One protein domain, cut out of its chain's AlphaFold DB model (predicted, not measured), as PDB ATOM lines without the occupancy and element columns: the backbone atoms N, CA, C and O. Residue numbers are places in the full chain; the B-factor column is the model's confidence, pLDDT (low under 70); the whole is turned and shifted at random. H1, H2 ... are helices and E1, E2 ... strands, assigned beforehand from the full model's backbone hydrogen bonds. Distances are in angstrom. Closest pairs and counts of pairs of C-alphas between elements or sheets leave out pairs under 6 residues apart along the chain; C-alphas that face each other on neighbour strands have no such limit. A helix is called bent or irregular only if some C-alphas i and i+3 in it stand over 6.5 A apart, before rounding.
ATOM      1  N   LEU A  12     -13.269 -31.122 -36.971       81.12
ATOM      2  CA  LEU A  12     -13.742 -32.288 -36.232       81.12
ATOM      3  C   LEU A  12     -13.514 -33.571 -37.040       81.12
ATOM      4  O   LEU A  12     -12.989 -34.552 -36.515       81.12
ATOM      5  N   GLY A  13     -13.863 -33.558 -38.327       86.00
ATOM      6  CA  GLY A  13     -13.599 -34.667 -39.243       86.00
ATOM      7  C   GLY A  13     -12.109 -34.983 -39.370       86.00
ATOM      8  O   GLY A  13     -11.722 -36.152 -39.340       86.00
ATOM      9  N   LEU A  14     -11.261 -33.953 -39.435       85.31
ATOM     10  CA  LEU A  14      -9.810 -34.106 -39.492       85.31
ATOM     11  C   LEU A  14      -9.247 -34.686 -38.189       85.31
ATOM     12  O   LEU A  14      -8.429 -35.602 -38.247       85.31
ATOM     13  N   ALA A  15      -9.703 -34.208 -37.028       85.50
ATOM     14  CA  ALA A  15      -9.291 -34.745 -35.732       85.50
ATOM     15  C   ALA A  15      -9.688 -36.223 -35.574       85.50
ATOM     16  O   ALA A  15      -8.864 -37.052 -35.185       85.50
ATOM     17  N   ASN A  16     -10.916 -36.575 -35.967       87.88
ATOM     18  CA  ASN A  16     -11.397 -37.956 -35.947       87.88
ATOM     19  C   ASN A  16     -10.579 -38.859 -36.880       87.88
ATOM     20  O   ASN A  16     -10.174 -39.954 -36.487       87.88
ATOM     21  N   ALA A  17     -10.301 -38.394 -38.103       90.56
ATOM     22  CA  ALA A  17      -9.463 -39.122 -39.049       90.56
ATOM     23  C   ALA A  17      -8.043 -39.318 -38.501       90.56
ATOM     24  O   ALA A  17      -7.508 -40.424 -38.568       90.56
ATOM     25  N   GLN A  18      -7.455 -38.278 -37.904       90.88
ATOM     26  CA  GLN A  18      -6.128 -38.346 -37.299       90.88
ATOM     27  C   GLN A  18      -6.082 -39.366 -36.155       90.88
ATOM     28  O   GLN A  18      -5.169 -40.191 -36.124       90.88
ATOM     29  N   SER A  19      -7.067 -39.360 -35.254       90.69
ATOM     30  CA  SER A  19      -7.155 -40.322 -34.144       90.69
ATOM     31  C   SER A  19      -7.300 -41.761 -34.665       90.69
ATOM     32  O   SER A  19      -6.569 -42.660 -34.242       90.69
ATOM     33  N   ALA A  20      -8.153 -41.979 -35.674       92.94
ATOM     34  CA  ALA A  20      -8.340 -43.292 -36.297       92.94
ATOM     35  C   ALA A  20      -7.068 -43.816 -36.987       92.94
ATOM     36  O   ALA A  20      -6.685 -44.969 -36.781       92.94
ATOM     37  N   ILE A  21      -6.388 -42.969 -37.768       95.12
ATOM     38  CA  ILE A  21      -5.130 -43.314 -38.447       95.12
ATOM     39  C   ILE A  21      -4.041 -43.639 -37.423       95.12
ATOM     40  O   ILE A  21      -3.346 -44.644 -37.561       95.12
ATOM     41  N   THR A  22      -3.915 -42.818 -36.381       95.00
ATOM     42  CA  THR A  22      -2.875 -42.985 -35.358       95.00
ATOM     43  C   THR A  22      -3.079 -44.287 -34.586       95.00
ATOM     44  O   THR A  22      -2.141 -45.071 -34.445       95.00
ATOM     45  N   ARG A  23      -4.319 -44.590 -34.187       94.81
ATOM     46  CA  ARG A  23      -4.674 -45.866 -33.550       94.81
ATOM     47  C   ARG A  23      -4.367 -47.061 -34.450       94.81
ATOM     48  O   ARG A  23      -3.769 -48.029 -33.994       94.81
ATOM     49  N   ALA A  24      -4.752 -46.999 -35.725       96.25
ATOM     50  CA  ALA A  24      -4.487 -48.080 -36.672       96.25
ATOM     51  C   ALA A  24      -2.979 -48.327 -36.847       96.25
ATOM     52  O   ALA A  24      -2.540 -49.476 -36.809       96.25
ATOM     53  N   HIS A  25      -2.191 -47.257 -36.972       95.75
ATOM     54  CA  HIS A  25      -0.740 -47.330 -37.096       95.75
ATOM     55  C   HIS A  25      -0.089 -48.031 -35.897       95.75
ATOM     56  O   HIS A  25       0.655 -48.997 -36.075       95.75
ATOM     57  N   PHE A  26      -0.396 -47.592 -34.673       96.38
ATOM     58  CA  PHE A  26       0.206 -48.191 -33.484       96.38
ATOM     59  C   PHE A  26      -0.297 -49.608 -33.213       96.38
ATOM     60  O   PHE A  26       0.511 -50.462 -32.858       96.38
ATOM     61  N   ASN A  27      -1.566 -49.916 -33.498       95.44
ATOM     62  CA  ASN A  27      -2.063 -51.291 -33.429       95.44
ATOM     63  C   ASN A  27      -1.286 -52.227 -34.365       95.44
ATOM     64  O   ASN A  27      -0.982 -53.359 -33.990       95.44
ATOM     65  N   GLN A  28      -0.931 -51.769 -35.571       97.12
ATOM     66  CA  GLN A  28      -0.097 -52.566 -36.469       97.12
ATOM     67  C   GLN A  28       1.299 -52.797 -35.887       97.12
ATOM     68  O   GLN A  28       1.775 -53.929 -35.914       97.12
ATOM     69  N   LEU A  29       1.944 -51.767 -35.335       95.88
ATOM     70  CA  LEU A  29       3.260 -51.906 -34.698       95.88
ATOM     71  C   LEU A  29       3.230 -52.890 -33.522       95.88
ATOM     72  O   LEU A  29       4.052 -53.806 -33.470       95.88
ATOM     73  N   VAL A  30       2.258 -52.727 -32.623       94.31
ATOM     74  CA  VAL A  30       2.134 -53.527 -31.401       94.31
ATOM     75  C   VAL A  30       1.785 -54.976 -31.737       94.31
ATOM     76  O   VAL A  30       2.490 -55.893 -31.315       94.31
ATOM     77  N   TYR A  31       0.727 -55.188 -32.523       95.25
ATOM     78  CA  TYR A  31       0.102 -56.502 -32.679       95.25
ATOM     79  C   TYR A  31       0.443 -57.204 -33.989       95.25
ATOM     80  O   TYR A  31       0.657 -58.412 -33.998       95.25
ATOM     81  N   THR A  32       0.468 -56.479 -35.112       94.94
ATOM     82  CA  THR A  32       0.678 -57.097 -36.434       94.94
ATOM     83  C   THR A  32       2.149 -57.389 -36.692       94.94
ATOM     84  O   THR A  32       2.493 -58.483 -37.128       94.94
ATOM     85  N   TYR A  33       3.020 -56.417 -36.425       95.12
ATOM     86  CA  TYR A  33       4.463 -56.565 -36.600       95.12
ATOM     87  C   TYR A  33       5.147 -57.178 -35.376       95.12
ATOM     88  O   TYR A  33       6.294 -57.602 -35.475       95.12
ATOM     89  N   GLY A  34       4.446 -57.259 -34.240       91.62
ATOM     90  CA  GLY A  34       4.942 -57.925 -33.039       91.62
ATOM     91  C   GLY A  34       6.086 -57.185 -32.347       91.62
ATOM     92  O   GLY A  34       6.819 -57.799 -31.577       91.62
ATOM     93  N   TYR A  35       6.243 -55.877 -32.584       92.12
ATOM     94  CA  TYR A  35       7.197 -55.064 -31.824       92.12
ATOM     95  C   TYR A  35       6.767 -54.899 -30.361       92.12
ATOM     96  O   TYR A  35       7.577 -54.504 -29.525       92.12
ATOM     97  N   GLY A  36       5.501 -55.197 -30.051       92.00
ATOM     98  CA  GLY A  36       4.939 -55.046 -28.719       92.00
ATOM     99  C   GLY A  36       4.784 -53.578 -28.341       92.00
ATOM    100  O   GLY A  36       4.622 -52.709 -29.200       92.00
ATOM    101  N   ARG A  37       4.822 -53.306 -27.039       91.81
ATOM    102  CA  ARG A  37       4.636 -51.964 -26.487       91.81
ATOM    103  C   ARG A  37       5.608 -50.957 -27.108       91.81
ATOM    104  O   ARG A  37       6.811 -51.195 -27.152       91.81
ATOM    105  N   GLN A  38       5.089 -49.820 -27.559       93.50
ATOM    106  CA  GLN A  38       5.862 -48.778 -28.230       93.50
ATOM    107  C   GLN A  38       6.195 -47.631 -27.271       93.50
ATOM    108  O   GLN A  38       5.337 -47.158 -26.527       93.50
ATOM    109  N   VAL A  39       7.434 -47.142 -27.320       94.12
ATOM    110  CA  VAL A  39       7.846 -45.905 -26.642       94.12
ATOM    111  C   VAL A  39       8.293 -44.914 -27.707       94.12
ATOM    112  O   VAL A  39       9.313 -45.102 -28.367       94.12
ATOM    113  N   VAL A  40       7.493 -43.874 -27.904       93.94
ATOM    114  CA  VAL A  40       7.669 -42.865 -28.946       93.94
ATOM    115  C   VAL A  40       8.368 -41.662 -28.344       93.94
ATOM    116  O   VAL A  40       7.780 -40.929 -27.554       93.94
ATOM    117  N   VAL A  41       9.622 -41.454 -28.731       92.38
ATOM    118  CA  VAL A  41      10.443 -40.343 -28.245       92.38
ATOM    119  C   VAL A  41      10.463 -39.238 -29.298       92.38
ATOM    120  O   VAL A  41      11.051 -39.412 -30.364       92.38
ATOM    121  N   ASN A  42       9.823 -38.104 -29.009       90.81
ATOM    122  CA  ASN A  42       9.832 -36.925 -29.871       90.81
ATOM    123  C   ASN A  42      10.822 -35.877 -29.358       90.81
ATOM    124  O   ASN A  42      10.719 -35.388 -28.231       90.81
ATOM    125  N   LEU A  43      11.772 -35.522 -30.212       87.25
ATOM    126  CA  LEU A  43      12.821 -34.564 -29.911       87.25
ATOM    127  C   LEU A  43      12.362 -33.198 -30.393       87.25
ATOM    128  O   LEU A  43      12.399 -32.900 -31.583       87.25
ATOM    129  N   LEU A  44      11.870 -32.394 -29.458       83.56
ATOM    130  CA  LEU A  44      11.245 -31.127 -29.782       83.56
ATOM    131  C   LEU A  44      12.311 -30.097 -30.159       83.56
ATOM    132  O   LEU A  44      13.218 -29.811 -29.374       83.56
ATOM    133  N   ASP A  45      12.138 -29.476 -31.323       76.94
ATOM    134  CA  ASP A  45      12.630 -28.128 -31.566       76.94
ATOM    135  C   ASP A  45      11.456 -27.151 -31.469       76.94
ATOM    136  O   ASP A  45      10.536 -27.112 -32.295       76.94
ATOM    137  N   GLU A  46      11.467 -26.333 -30.422       68.31
ATOM    138  CA  GLU A  46      10.521 -25.237 -30.278       68.31
ATOM    139  C   GLU A  46      10.912 -24.033 -31.151       68.31
ATOM    140  O   GLU A  46      10.607 -22.896 -30.795       68.31
ATOM    141  N   LYS A  47      11.568 -24.197 -32.299       71.12
ATOM    142  CA  LYS A  47      11.856 -23.095 -33.228       71.12
ATOM    143  C   LYS A  47      11.267 -23.353 -34.610       71.12
ATOM    144  O   LYS A  47      11.187 -24.467 -35.105       71.12
ATOM    145  N   GLY A  48      10.839 -22.265 -35.249       72.00
ATOM    146  CA  GLY A  48      10.423 -22.280 -36.647       72.00
ATOM    147  C   GLY A  48       9.176 -23.122 -36.938       72.00
ATOM    148  O   GLY A  48       8.192 -23.099 -36.197       72.00
ATOM    149  N   LEU A  49       9.219 -23.806 -38.081       77.31
ATOM    150  CA  LEU A  49       8.091 -24.507 -38.701       77.31
ATOM    151  C   LEU A  49       7.754 -25.849 -38.038       77.31
ATOM    152  O   LEU A  49       6.730 -26.435 -38.373       77.31
ATOM    153  N   GLU A  50       8.573 -26.328 -37.101       82.00
ATOM    154  CA  GLU A  50       8.363 -27.624 -36.445       82.00
ATOM    155  C   GLU A  50       7.353 -27.549 -35.293       82.00
ATOM    156  O   GLU A  50       6.706 -28.541 -34.963       82.00
ATOM    157  N   ARG A  51       7.112 -26.356 -34.726       82.31
ATOM    158  CA  ARG A  51       6.153 -26.166 -33.622       82.31
ATOM    159  C   ARG A  51       4.739 -26.697 -33.920       82.31
ATOM    160  O   ARG A  51       4.196 -27.401 -33.066       82.31
ATOM    161  N   PRO A  52       4.102 -26.378 -35.068       86.38
ATOM    162  CA  PRO A  52       2.765 -26.884 -35.373       86.38
ATOM    163  C   PRO A  52       2.756 -28.403 -35.566       86.38
ATOM    164  O   PRO A  52       1.803 -29.052 -35.146       86.38
ATOM    165  N   LEU A  53       3.826 -28.966 -36.141       86.50
ATOM    166  CA  LEU A  53       3.969 -30.407 -36.340       86.50
ATOM    167  C   LEU A  53       4.089 -31.141 -35.001       86.50
ATOM    168  O   LEU A  53       3.358 -32.095 -34.759       86.50
ATOM    169  N   ASN A  54       4.937 -30.642 -34.101       87.44
ATOM    170  CA  ASN A  54       5.107 -31.192 -32.758       87.44
ATOM    171  C   ASN A  54       3.800 -31.182 -31.964       87.44
ATOM    172  O   ASN A  54       3.453 -32.171 -31.319       87.44
ATOM    173  N   ARG A  55       3.041 -30.083 -32.053       87.19
ATOM    174  CA  ARG A  55       1.723 -29.986 -31.420       87.19
ATOM    175  C   ARG A  55       0.741 -30.989 -32.020       87.19
ATOM    176  O   ARG A  55       0.084 -31.694 -31.265       87.19
ATOM    177  N   ALA A  56       0.654 -31.061 -33.346       88.44
ATOM    178  CA  ALA A  56      -0.248 -31.987 -34.024       88.44
ATOM    179  C   ALA A  56       0.068 -33.446 -33.666       88.44
ATOM    180  O   ALA A  56      -0.846 -34.217 -33.383       88.44
ATOM    181  N   TYR A  57       1.352 -33.806 -33.611       90.38
ATOM    182  CA  TYR A  57       1.782 -35.153 -33.254       90.38
ATOM    183  C   TYR A  57       1.474 -35.491 -31.789       90.38
ATOM    184  O   TYR A  57       0.918 -36.549 -31.519       90.38
ATOM    185  N   ALA A  58       1.736 -34.571 -30.853       89.94
ATOM    186  CA  ALA A  58       1.383 -34.754 -29.443       89.94
ATOM    187  C   ALA A  58      -0.135 -34.906 -29.231       89.94
ATOM    188  O   ALA A  58      -0.581 -35.735 -28.441       89.94
ATOM    189  N   THR A  59      -0.947 -34.133 -29.958       90.38
ATOM    190  CA  THR A  59      -2.408 -34.288 -29.927       90.38
ATOM    191  C   THR A  59      -2.834 -35.640 -30.497       90.38
ATOM    192  O   THR A  59      -3.686 -36.301 -29.912       90.38
ATOM    193  N   ALA A  60      -2.218 -36.092 -31.590       90.50
ATOM    194  CA  ALA A  60      -2.545 -37.373 -32.209       90.50
ATOM    195  C   ALA A  60      -2.256 -38.576 -31.293       90.50
ATOM    196  O   ALA A  60      -2.975 -39.571 -31.354       90.50
ATOM    197  N   THR A  61      -1.234 -38.491 -30.437       90.94
ATOM    198  CA  THR A  61      -0.874 -39.565 -29.498       90.94
ATOM    199  C   THR A  61      -1.649 -39.528 -28.179       90.94
ATOM    200  O   THR A  61      -1.562 -40.485 -27.417       90.94
ATOM    201  N   THR A  62      -2.430 -38.474 -27.910       88.75
ATOM    202  CA  THR A  62      -3.140 -38.296 -26.626       88.75
ATOM    203  C   THR A  62      -4.229 -39.356 -26.392       88.75
ATOM    204  O   THR A  62      -4.465 -39.740 -25.252       88.75
ATOM    205  N   ASP A  63      -4.860 -39.863 -27.457       87.88
ATOM    206  CA  ASP A  63      -5.976 -40.827 -27.370       87.88
ATOM    207  C   ASP A  63      -5.535 -42.307 -27.383       87.88
ATOM    208  O   ASP A  63      -6.372 -43.216 -27.504       87.88
ATOM    209  N   LEU A  64      -4.226 -42.566 -27.344       92.00
ATOM    210  CA  LEU A  64      -3.669 -43.918 -27.356       92.00
ATOM    211  C   LEU A  64      -3.666 -44.524 -25.949       92.00
ATOM    212  O   LEU A  64      -3.601 -43.810 -24.951       92.00
ATOM    213  N   ASP A  65      -3.725 -45.854 -25.868       91.62
ATOM    214  CA  ASP A  65      -3.582 -46.548 -24.589       91.62
ATOM    215  C   ASP A  65      -2.129 -46.439 -24.105       91.62
ATOM    216  O   ASP A  65      -1.217 -46.971 -24.737       91.62
ATOM    217  N   GLU A  66      -1.914 -45.780 -22.966       88.50
ATOM    218  CA  GLU A  66      -0.591 -45.581 -22.356       88.50
ATOM    219  C   GLU A  66       0.111 -46.909 -21.987       88.50
ATOM    220  O   GLU A  66       1.346 -46.992 -21.886       88.50
ATOM    221  N   ASN A  67      -0.664 -47.988 -21.819       89.75
ATOM    222  CA  ASN A  67      -0.125 -49.327 -21.602       89.75
ATOM    223  C   ASN A  67       0.471 -49.928 -22.881       89.75
ATOM    224  O   ASN A  67       1.395 -50.734 -22.782       89.75
ATOM    225  N   GLU A  68       0.004 -49.519 -24.062       91.75
ATOM    226  CA  GLU A  68       0.471 -50.007 -25.366       91.75
ATOM    227  C   GLU A  68       1.462 -49.048 -26.031       91.75
ATOM    228  O   GLU A  68       2.418 -49.486 -26.675       91.75
ATOM    229  N   VAL A  69       1.245 -47.742 -25.880       94.19
ATOM    230  CA  VAL A  69       2.034 -46.689 -26.514       94.19
ATOM    231  C   VAL A  69       2.279 -45.570 -25.516       94.19
ATOM    232  O   VAL A  69       1.355 -44.889 -25.085       94.19
ATOM    233  N   LYS A  70       3.548 -45.320 -25.201       93.19
ATOM    234  CA  LYS A  70       3.959 -44.169 -24.397       93.19
ATOM    235  C   LYS A  70       4.572 -43.102 -25.287       93.19
ATOM    236  O   LYS A  70       5.469 -43.396 -26.071       93.19
ATOM    237  N   TYR A  71       4.116 -41.864 -25.137       94.00
ATOM    238  CA  TYR A  71       4.696 -40.706 -25.809       94.00
ATOM    239  C   TYR A  71       5.566 -39.911 -24.833       94.00
ATOM    240  O   TYR A  71       5.085 -39.441 -23.806       94.00
ATOM    241  N   GLU A  72       6.840 -39.743 -25.168       91.62
ATOM    242  CA  GLU A  72       7.798 -38.933 -24.421       91.62
ATOM    243  C   GLU A  72       8.307 -37.810 -25.312       91.62
ATOM    244  O   GLU A  72       8.826 -38.044 -26.401       91.62
ATOM    245  N   SER A  73       8.172 -36.574 -24.843       90.50
ATOM    246  CA  SER A  73       8.676 -35.405 -25.559       90.50
ATOM    247  C   SER A  73       9.843 -34.779 -24.806       90.50
ATOM    248  O   SER A  73       9.797 -34.624 -23.583       90.50
ATOM    249  N   PHE A  74      10.906 -34.442 -25.535       87.88
ATOM    250  CA  PHE A  74      12.153 -33.951 -24.959       87.88
ATOM    251  C   PHE A  74      12.709 -32.788 -25.783       87.88
ATOM    252  O   PHE A  74      13.094 -32.963 -26.936       87.88
ATOM    253  N   ASP A  75      12.756 -31.597 -25.189       83.56
ATOM    254  CA  ASP A  75      13.322 -30.405 -25.824       83.56
ATOM    255  C   ASP A  75      14.827 -30.323 -25.549       83.56
ATOM    256  O   ASP A  75      15.267 -29.904 -24.476       83.56
ATOM    257  N   PHE A  76      15.631 -30.698 -26.543       73.94
ATOM    258  CA  PHE A  76      17.090 -30.645 -26.448       73.94
ATOM    259  C   PHE A  76      17.638 -29.229 -26.282       73.94
ATOM    260  O   PHE A  76      18.671 -29.045 -25.639       73.94
ATOM    261  N   HIS A  77      16.992 -28.221 -26.860       75.25
ATOM    262  CA  HIS A  77      17.500 -26.855 -26.827       75.25
ATOM    263  C   HIS A  77      17.281 -26.216 -25.461       75.25
ATOM    264  O   HIS A  77      18.159 -25.507 -24.957       75.25
ATOM    265  N   ARG A  78      16.128 -26.492 -24.850       74.19
ATOM    266  CA  ARG A  78      15.813 -26.050 -23.494       74.19
ATOM    267  C   ARG A  78      16.565 -26.860 -22.444       74.19
ATOM    268  O   ARG A  78      17.125 -26.272 -21.517       74.19
ATOM    269  N   GLU A  79      16.601 -28.181 -22.589       70.31
ATOM    270  CA  GLU A  79      17.212 -29.054 -21.590       70.31
ATOM    271  C   GLU A  79      18.738 -29.078 -21.731       70.31
ATOM    272  O   GLU A  79      19.430 -28.732 -20.775       70.31
ATOM    273  N   CYS A  80      19.286 -29.355 -22.916       65.25
ATOM    274  CA  CYS A  80      20.726 -29.550 -23.161       65.25
ATOM    275  C   CYS A  80      21.464 -28.298 -23.680       65.25
ATOM    276  O   CYS A  80      22.583 -28.397 -24.199       65.25
ATOM    277  N   GLY A  81      20.876 -27.105 -23.534       64.25
ATOM    278  CA  GLY A  81      21.498 -25.846 -23.946       64.25
ATOM    279  C   GLY A  81      22.936 -25.690 -23.421       64.25
ATOM    280  O   GLY A  81      23.222 -25.989 -22.257       64.25
ATOM    281  N   SER A  82      23.830 -25.185 -24.281       69.00
ATOM    282  CA  SER A  82      25.288 -25.067 -24.056       69.00
ATOM    283  C   SER A  82      26.063 -26.398 -24.019       69.00
ATOM    284  O   SER A  82      27.040 -26.508 -23.286       69.00
ATOM    285  N   MET A  83      25.650 -27.400 -24.810       63.50
ATOM    286  CA  MET A  83      26.306 -28.721 -24.897       63.50
ATOM    287  C   MET A  83      26.330 -29.482 -23.560       63.50
ATOM    288  O   MET A  83      27.253 -30.248 -23.282       63.50
ATOM    289  N   ARG A  84      25.301 -29.284 -22.730       69.31
ATOM    290  CA  ARG A  84      25.126 -30.005 -21.463       69.31
ATOM    291  C   ARG A  84      24.542 -31.391 -21.697       69.31
ATOM    292  O   ARG A  84      23.367 -31.652 -21.449       69.31
ATOM    293  N   TRP A  85      25.388 -32.274 -22.226       69.69
ATOM    294  CA  TRP A  85      25.077 -33.685 -22.467       69.69
ATOM    295  C   TRP A  85      24.758 -34.450 -21.174       69.69
ATOM    296  O   TRP A  85      24.093 -35.476 -21.235       69.69
ATOM    297  N   ASP A  86      25.139 -33.926 -20.004       71.00
ATOM    298  CA  ASP A  86      24.752 -34.449 -18.687       71.00
ATOM    299  C   ASP A  86      23.229 -34.545 -18.500       71.00
ATOM    300  O   ASP A  86      22.745 -35.396 -17.756       71.00
ATOM    301  N   ARG A  87      22.454 -33.730 -19.220       76.12
ATOM    302  CA  ARG A  87      20.991 -33.721 -19.125       76.12
ATOM    303  C   ARG A  87      20.291 -34.748 -20.005       76.12
ATOM    304  O   ARG A  87      19.100 -34.974 -19.811       76.12
ATOM    305  N   LEU A  88      21.009 -35.447 -20.886       80.25
ATOM    306  CA  LEU A  88      20.466 -36.654 -21.526       80.25
ATOM    307  C   LEU A  88      20.157 -37.751 -20.517       80.25
ATOM    308  O   LEU A  88      19.257 -38.552 -20.754       80.25
ATOM    309  N   THR A  89      20.845 -37.752 -19.375       82.62
ATOM    310  CA  THR A  89      20.528 -38.658 -18.274       82.62
ATOM    311  C   THR A  89      19.076 -38.503 -17.824       82.62
ATOM    312  O   THR A  89      18.454 -39.507 -17.522       82.62
ATOM    313  N   ILE A  90      18.478 -37.306 -17.908       86.06
ATOM    314  CA  ILE A  90      17.057 -37.092 -17.583       86.06
ATOM    315  C   ILE A  90      16.153 -37.895 -18.525       86.06
ATOM    316  O   ILE A  90      15.187 -38.515 -18.087       86.06
ATOM    317  N   LEU A  91      16.454 -37.891 -19.829       88.25
ATOM    318  CA  LEU A  91      15.702 -38.690 -20.794       88.25
ATOM    319  C   LEU A  91      15.903 -40.185 -20.523       88.25
ATOM    320  O   LEU A  91      14.935 -40.938 -20.504       88.25
ATOM    321  N   LEU A  92      17.139 -40.610 -20.258       88.44
ATOM    322  CA  LEU A  92      17.439 -42.006 -19.933       88.44
ATOM    323  C   LEU A  92      16.713 -42.468 -18.664       88.44
ATOM    324  O   LEU A  92      16.103 -43.529 -18.681       88.44
ATOM    325  N   GLU A  93      16.699 -41.665 -17.604       89.50
ATOM    326  CA  GLU A  93      15.979 -41.949 -16.358       89.50
ATOM    327  C   GLU A  93      14.473 -42.131 -16.584       89.50
ATOM    328  O   GLU A  93      13.858 -42.980 -15.942       89.50
ATOM    329  N   ARG A  94      13.877 -41.394 -17.532       90.75
ATOM    330  CA  ARG A  94      12.465 -41.575 -17.919       90.75
ATOM    331  C   ARG A  94      12.227 -42.836 -18.748       90.75
ATOM    332  O   ARG A  94      11.148 -43.415 -18.659       90.75
ATOM    333  N   LEU A  95      13.204 -43.251 -19.556       91.12
ATOM    334  CA  LEU A  95      13.076 -44.390 -20.471       91.12
ATOM    335  C   LEU A  95      13.458 -45.733 -19.837       91.12
ATOM    336  O   LEU A  95      12.891 -46.753 -20.217       91.12
ATOM    337  N   ILE A  96      14.383 -45.762 -18.873       91.12
ATOM    338  CA  ILE A  96      14.851 -46.998 -18.219       91.12
ATOM    339  C   ILE A  96      13.692 -47.847 -17.663       91.12
ATOM    340  O   ILE A  96      13.643 -49.029 -18.007       91.12
ATOM    341  N   PRO A  97      12.719 -47.295 -16.908       89.75
ATOM    342  CA  PRO A  97      11.589 -48.083 -16.405       89.75
ATOM    343  C   PRO A  97      10.760 -48.735 -17.521       89.75
ATOM    344  O   PRO A  97      10.210 -49.824 -17.355       89.75
ATOM    345  N   GLU A  98      10.677 -48.080 -18.680       87.50
ATOM    346  CA  GLU A  98       9.942 -48.581 -19.840       87.50
ATOM    347  C   GLU A  98      10.696 -49.719 -20.536       87.50
ATOM    348  O   GLU A  98      10.081 -50.687 -20.979       87.50
ATOM    349  N   LEU A  99      12.029 -49.626 -20.589       83.06
ATOM    350  CA  LEU A  99      12.905 -50.667 -21.132       83.06
ATOM    351  C   LEU A  99      12.949 -51.911 -20.238       83.06
ATOM    352  O   LEU A  99      13.082 -53.026 -20.737       83.06
ATOM    353  N   GLU A 100      12.836 -51.737 -18.922       85.94
ATOM    354  CA  GLU A 100      12.794 -52.848 -17.968       85.94
ATOM    355  C   GLU A 100      11.463 -53.599 -18.001       85.94
ATOM    356  O   GLU A 100      11.462 -54.816 -17.847       85.94
ATOM    357  N   ARG A 101      10.346 -52.914 -18.279       77.25
ATOM    358  CA  ARG A 101       9.031 -53.549 -18.491       77.25
ATOM    359  C   ARG A 101       8.965 -54.451 -19.723       77.25
ATOM    360  O   ARG A 101       8.086 -55.301 -19.788       77.25
ATOM    361  N   ALA A 102       9.823 -54.215 -20.713       65.50
ATOM    362  CA  ALA A 102       9.845 -54.971 -21.963       65.50
ATOM    363  C   ALA A 102      10.683 -56.265 -21.884       65.50
ATOM    364  O   ALA A 102      10.760 -56.988 -22.878       65.50
ATOM    365  N   LYS A 103      11.327 -56.535 -20.739       54.47
ATOM    366  CA  LYS A 103      12.034 -57.791 -20.447       54.47
ATOM    367  C   LYS A 103      11.097 -58.808 -19.809       54.47
ATOM    368  O   LYS A 103      11.261 -60.002 -20.138       54.47
TER     369      LYS A 103
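This is residues 12 to 103 of the 103 residues of the protein "SAC domain-containing protein" of Echinostoma caproni (UniProt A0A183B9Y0). Two parallel strands, E1 and E2, make a short narrow ribbon in the middle, with the helix H2 over one face and the long helix H4 over the other. The longest helix, H1, forms one edge of the flat body on H2's side, where the last residues of H2 meet it and its own residues 23 to 30 come near the strands; the short H3 follows E2 at the other end of the ribbon. The printed part has 92 residues, with four named helices and two named strands in the order H1, E1, H2, E2, H3, H4, of the class mixed, helices and strands, and the sheet has the order E1, E2. The whole is only just loose, close to compact, with a radius of gyration of the C-alphas of 15.0 A and spans of 41 by 37 by 17 A.

The sheet holds E1, residues 38 to 44, and E2, residues 69 to 75, as parallel neighbours with 19 degrees between their directions. C-alphas 38 and 69 face each other at 4.7 A, and C-alphas 44 and 75 at 4.5 A. N 40 and O 70 are within hydrogen-bond range at 2.8 A, and so are N 74 and O 42 at 2.9 A. H2, residues 50 to 61, stands between the strands along the chain, and E1, H2 and E2 form a strand-helix-strand unit, two parallel neighbour strands joined through a helix, with a right-handed crossover. The closest C-alphas of H2 and E1 are those of Asn 54 and Leu 44, 6.8 A apart; those of H2 and E2 are of Thr 61 and Tyr 71, also 6.8 A apart. H4, residues 85 to 101, comes nearest to E2 at the C-alphas of Leu 91 and Phe 74, 7.2 A apart. H2 and H4 are apart. H1, residues 12 to 32, touches H2 with residues 18 to 22 alone, against residues 60 to 61 of H2; the closest C-alphas are those of Ser 19 and Ala 60, 5.8 A apart. H1 and H2 run the same way at a steep tilt of 68 degrees, only just short of about perpendicular. The closest C-alphas of H1 and E1 are those of Val 30 and Gln 38, 6.8 A apart. H3, residues 76 to 79, is close to H4 but not clearly touching it, with the C-alphas of Glu 79 and Arg 87 6.5 A apart. In H1 and H2 every O i to N i+4 pair is within hydrogen-bond range, in H4 8 of 13 are, and H3 is too short for such a pair.

E1 measures 18.5 A from first to last C-alpha and E2 19.8 A; C-alpha 38, where E1 begins, is at (5.862, -48.778, -28.230). H1 is 28.7 A long and begins at C-alpha 12, at (-13.742, -32.288, -36.232). H2 measures 16.6 A and H3 5.1 A. H4 is 25.8 A long and ends at C-alpha 101, at (9.031, -53.549, -18.491). H4 has a kink of 39 degrees near residue 94 and is only just irregular, with C-alphas 94 and 97 6.7 A apart.

The two C-alphas farthest apart are those of Gly 13 and Asp 86, at 43.5 A. The printed part has no cut and ends at Lys 103, the chain's last residue. The link from H2 to E2 is short, the other four are tight, and no link is long. The mean pLDDT of the printed part is 85.8; residue 46, residues 80 to 85 and residues 102 to 103 are under 70.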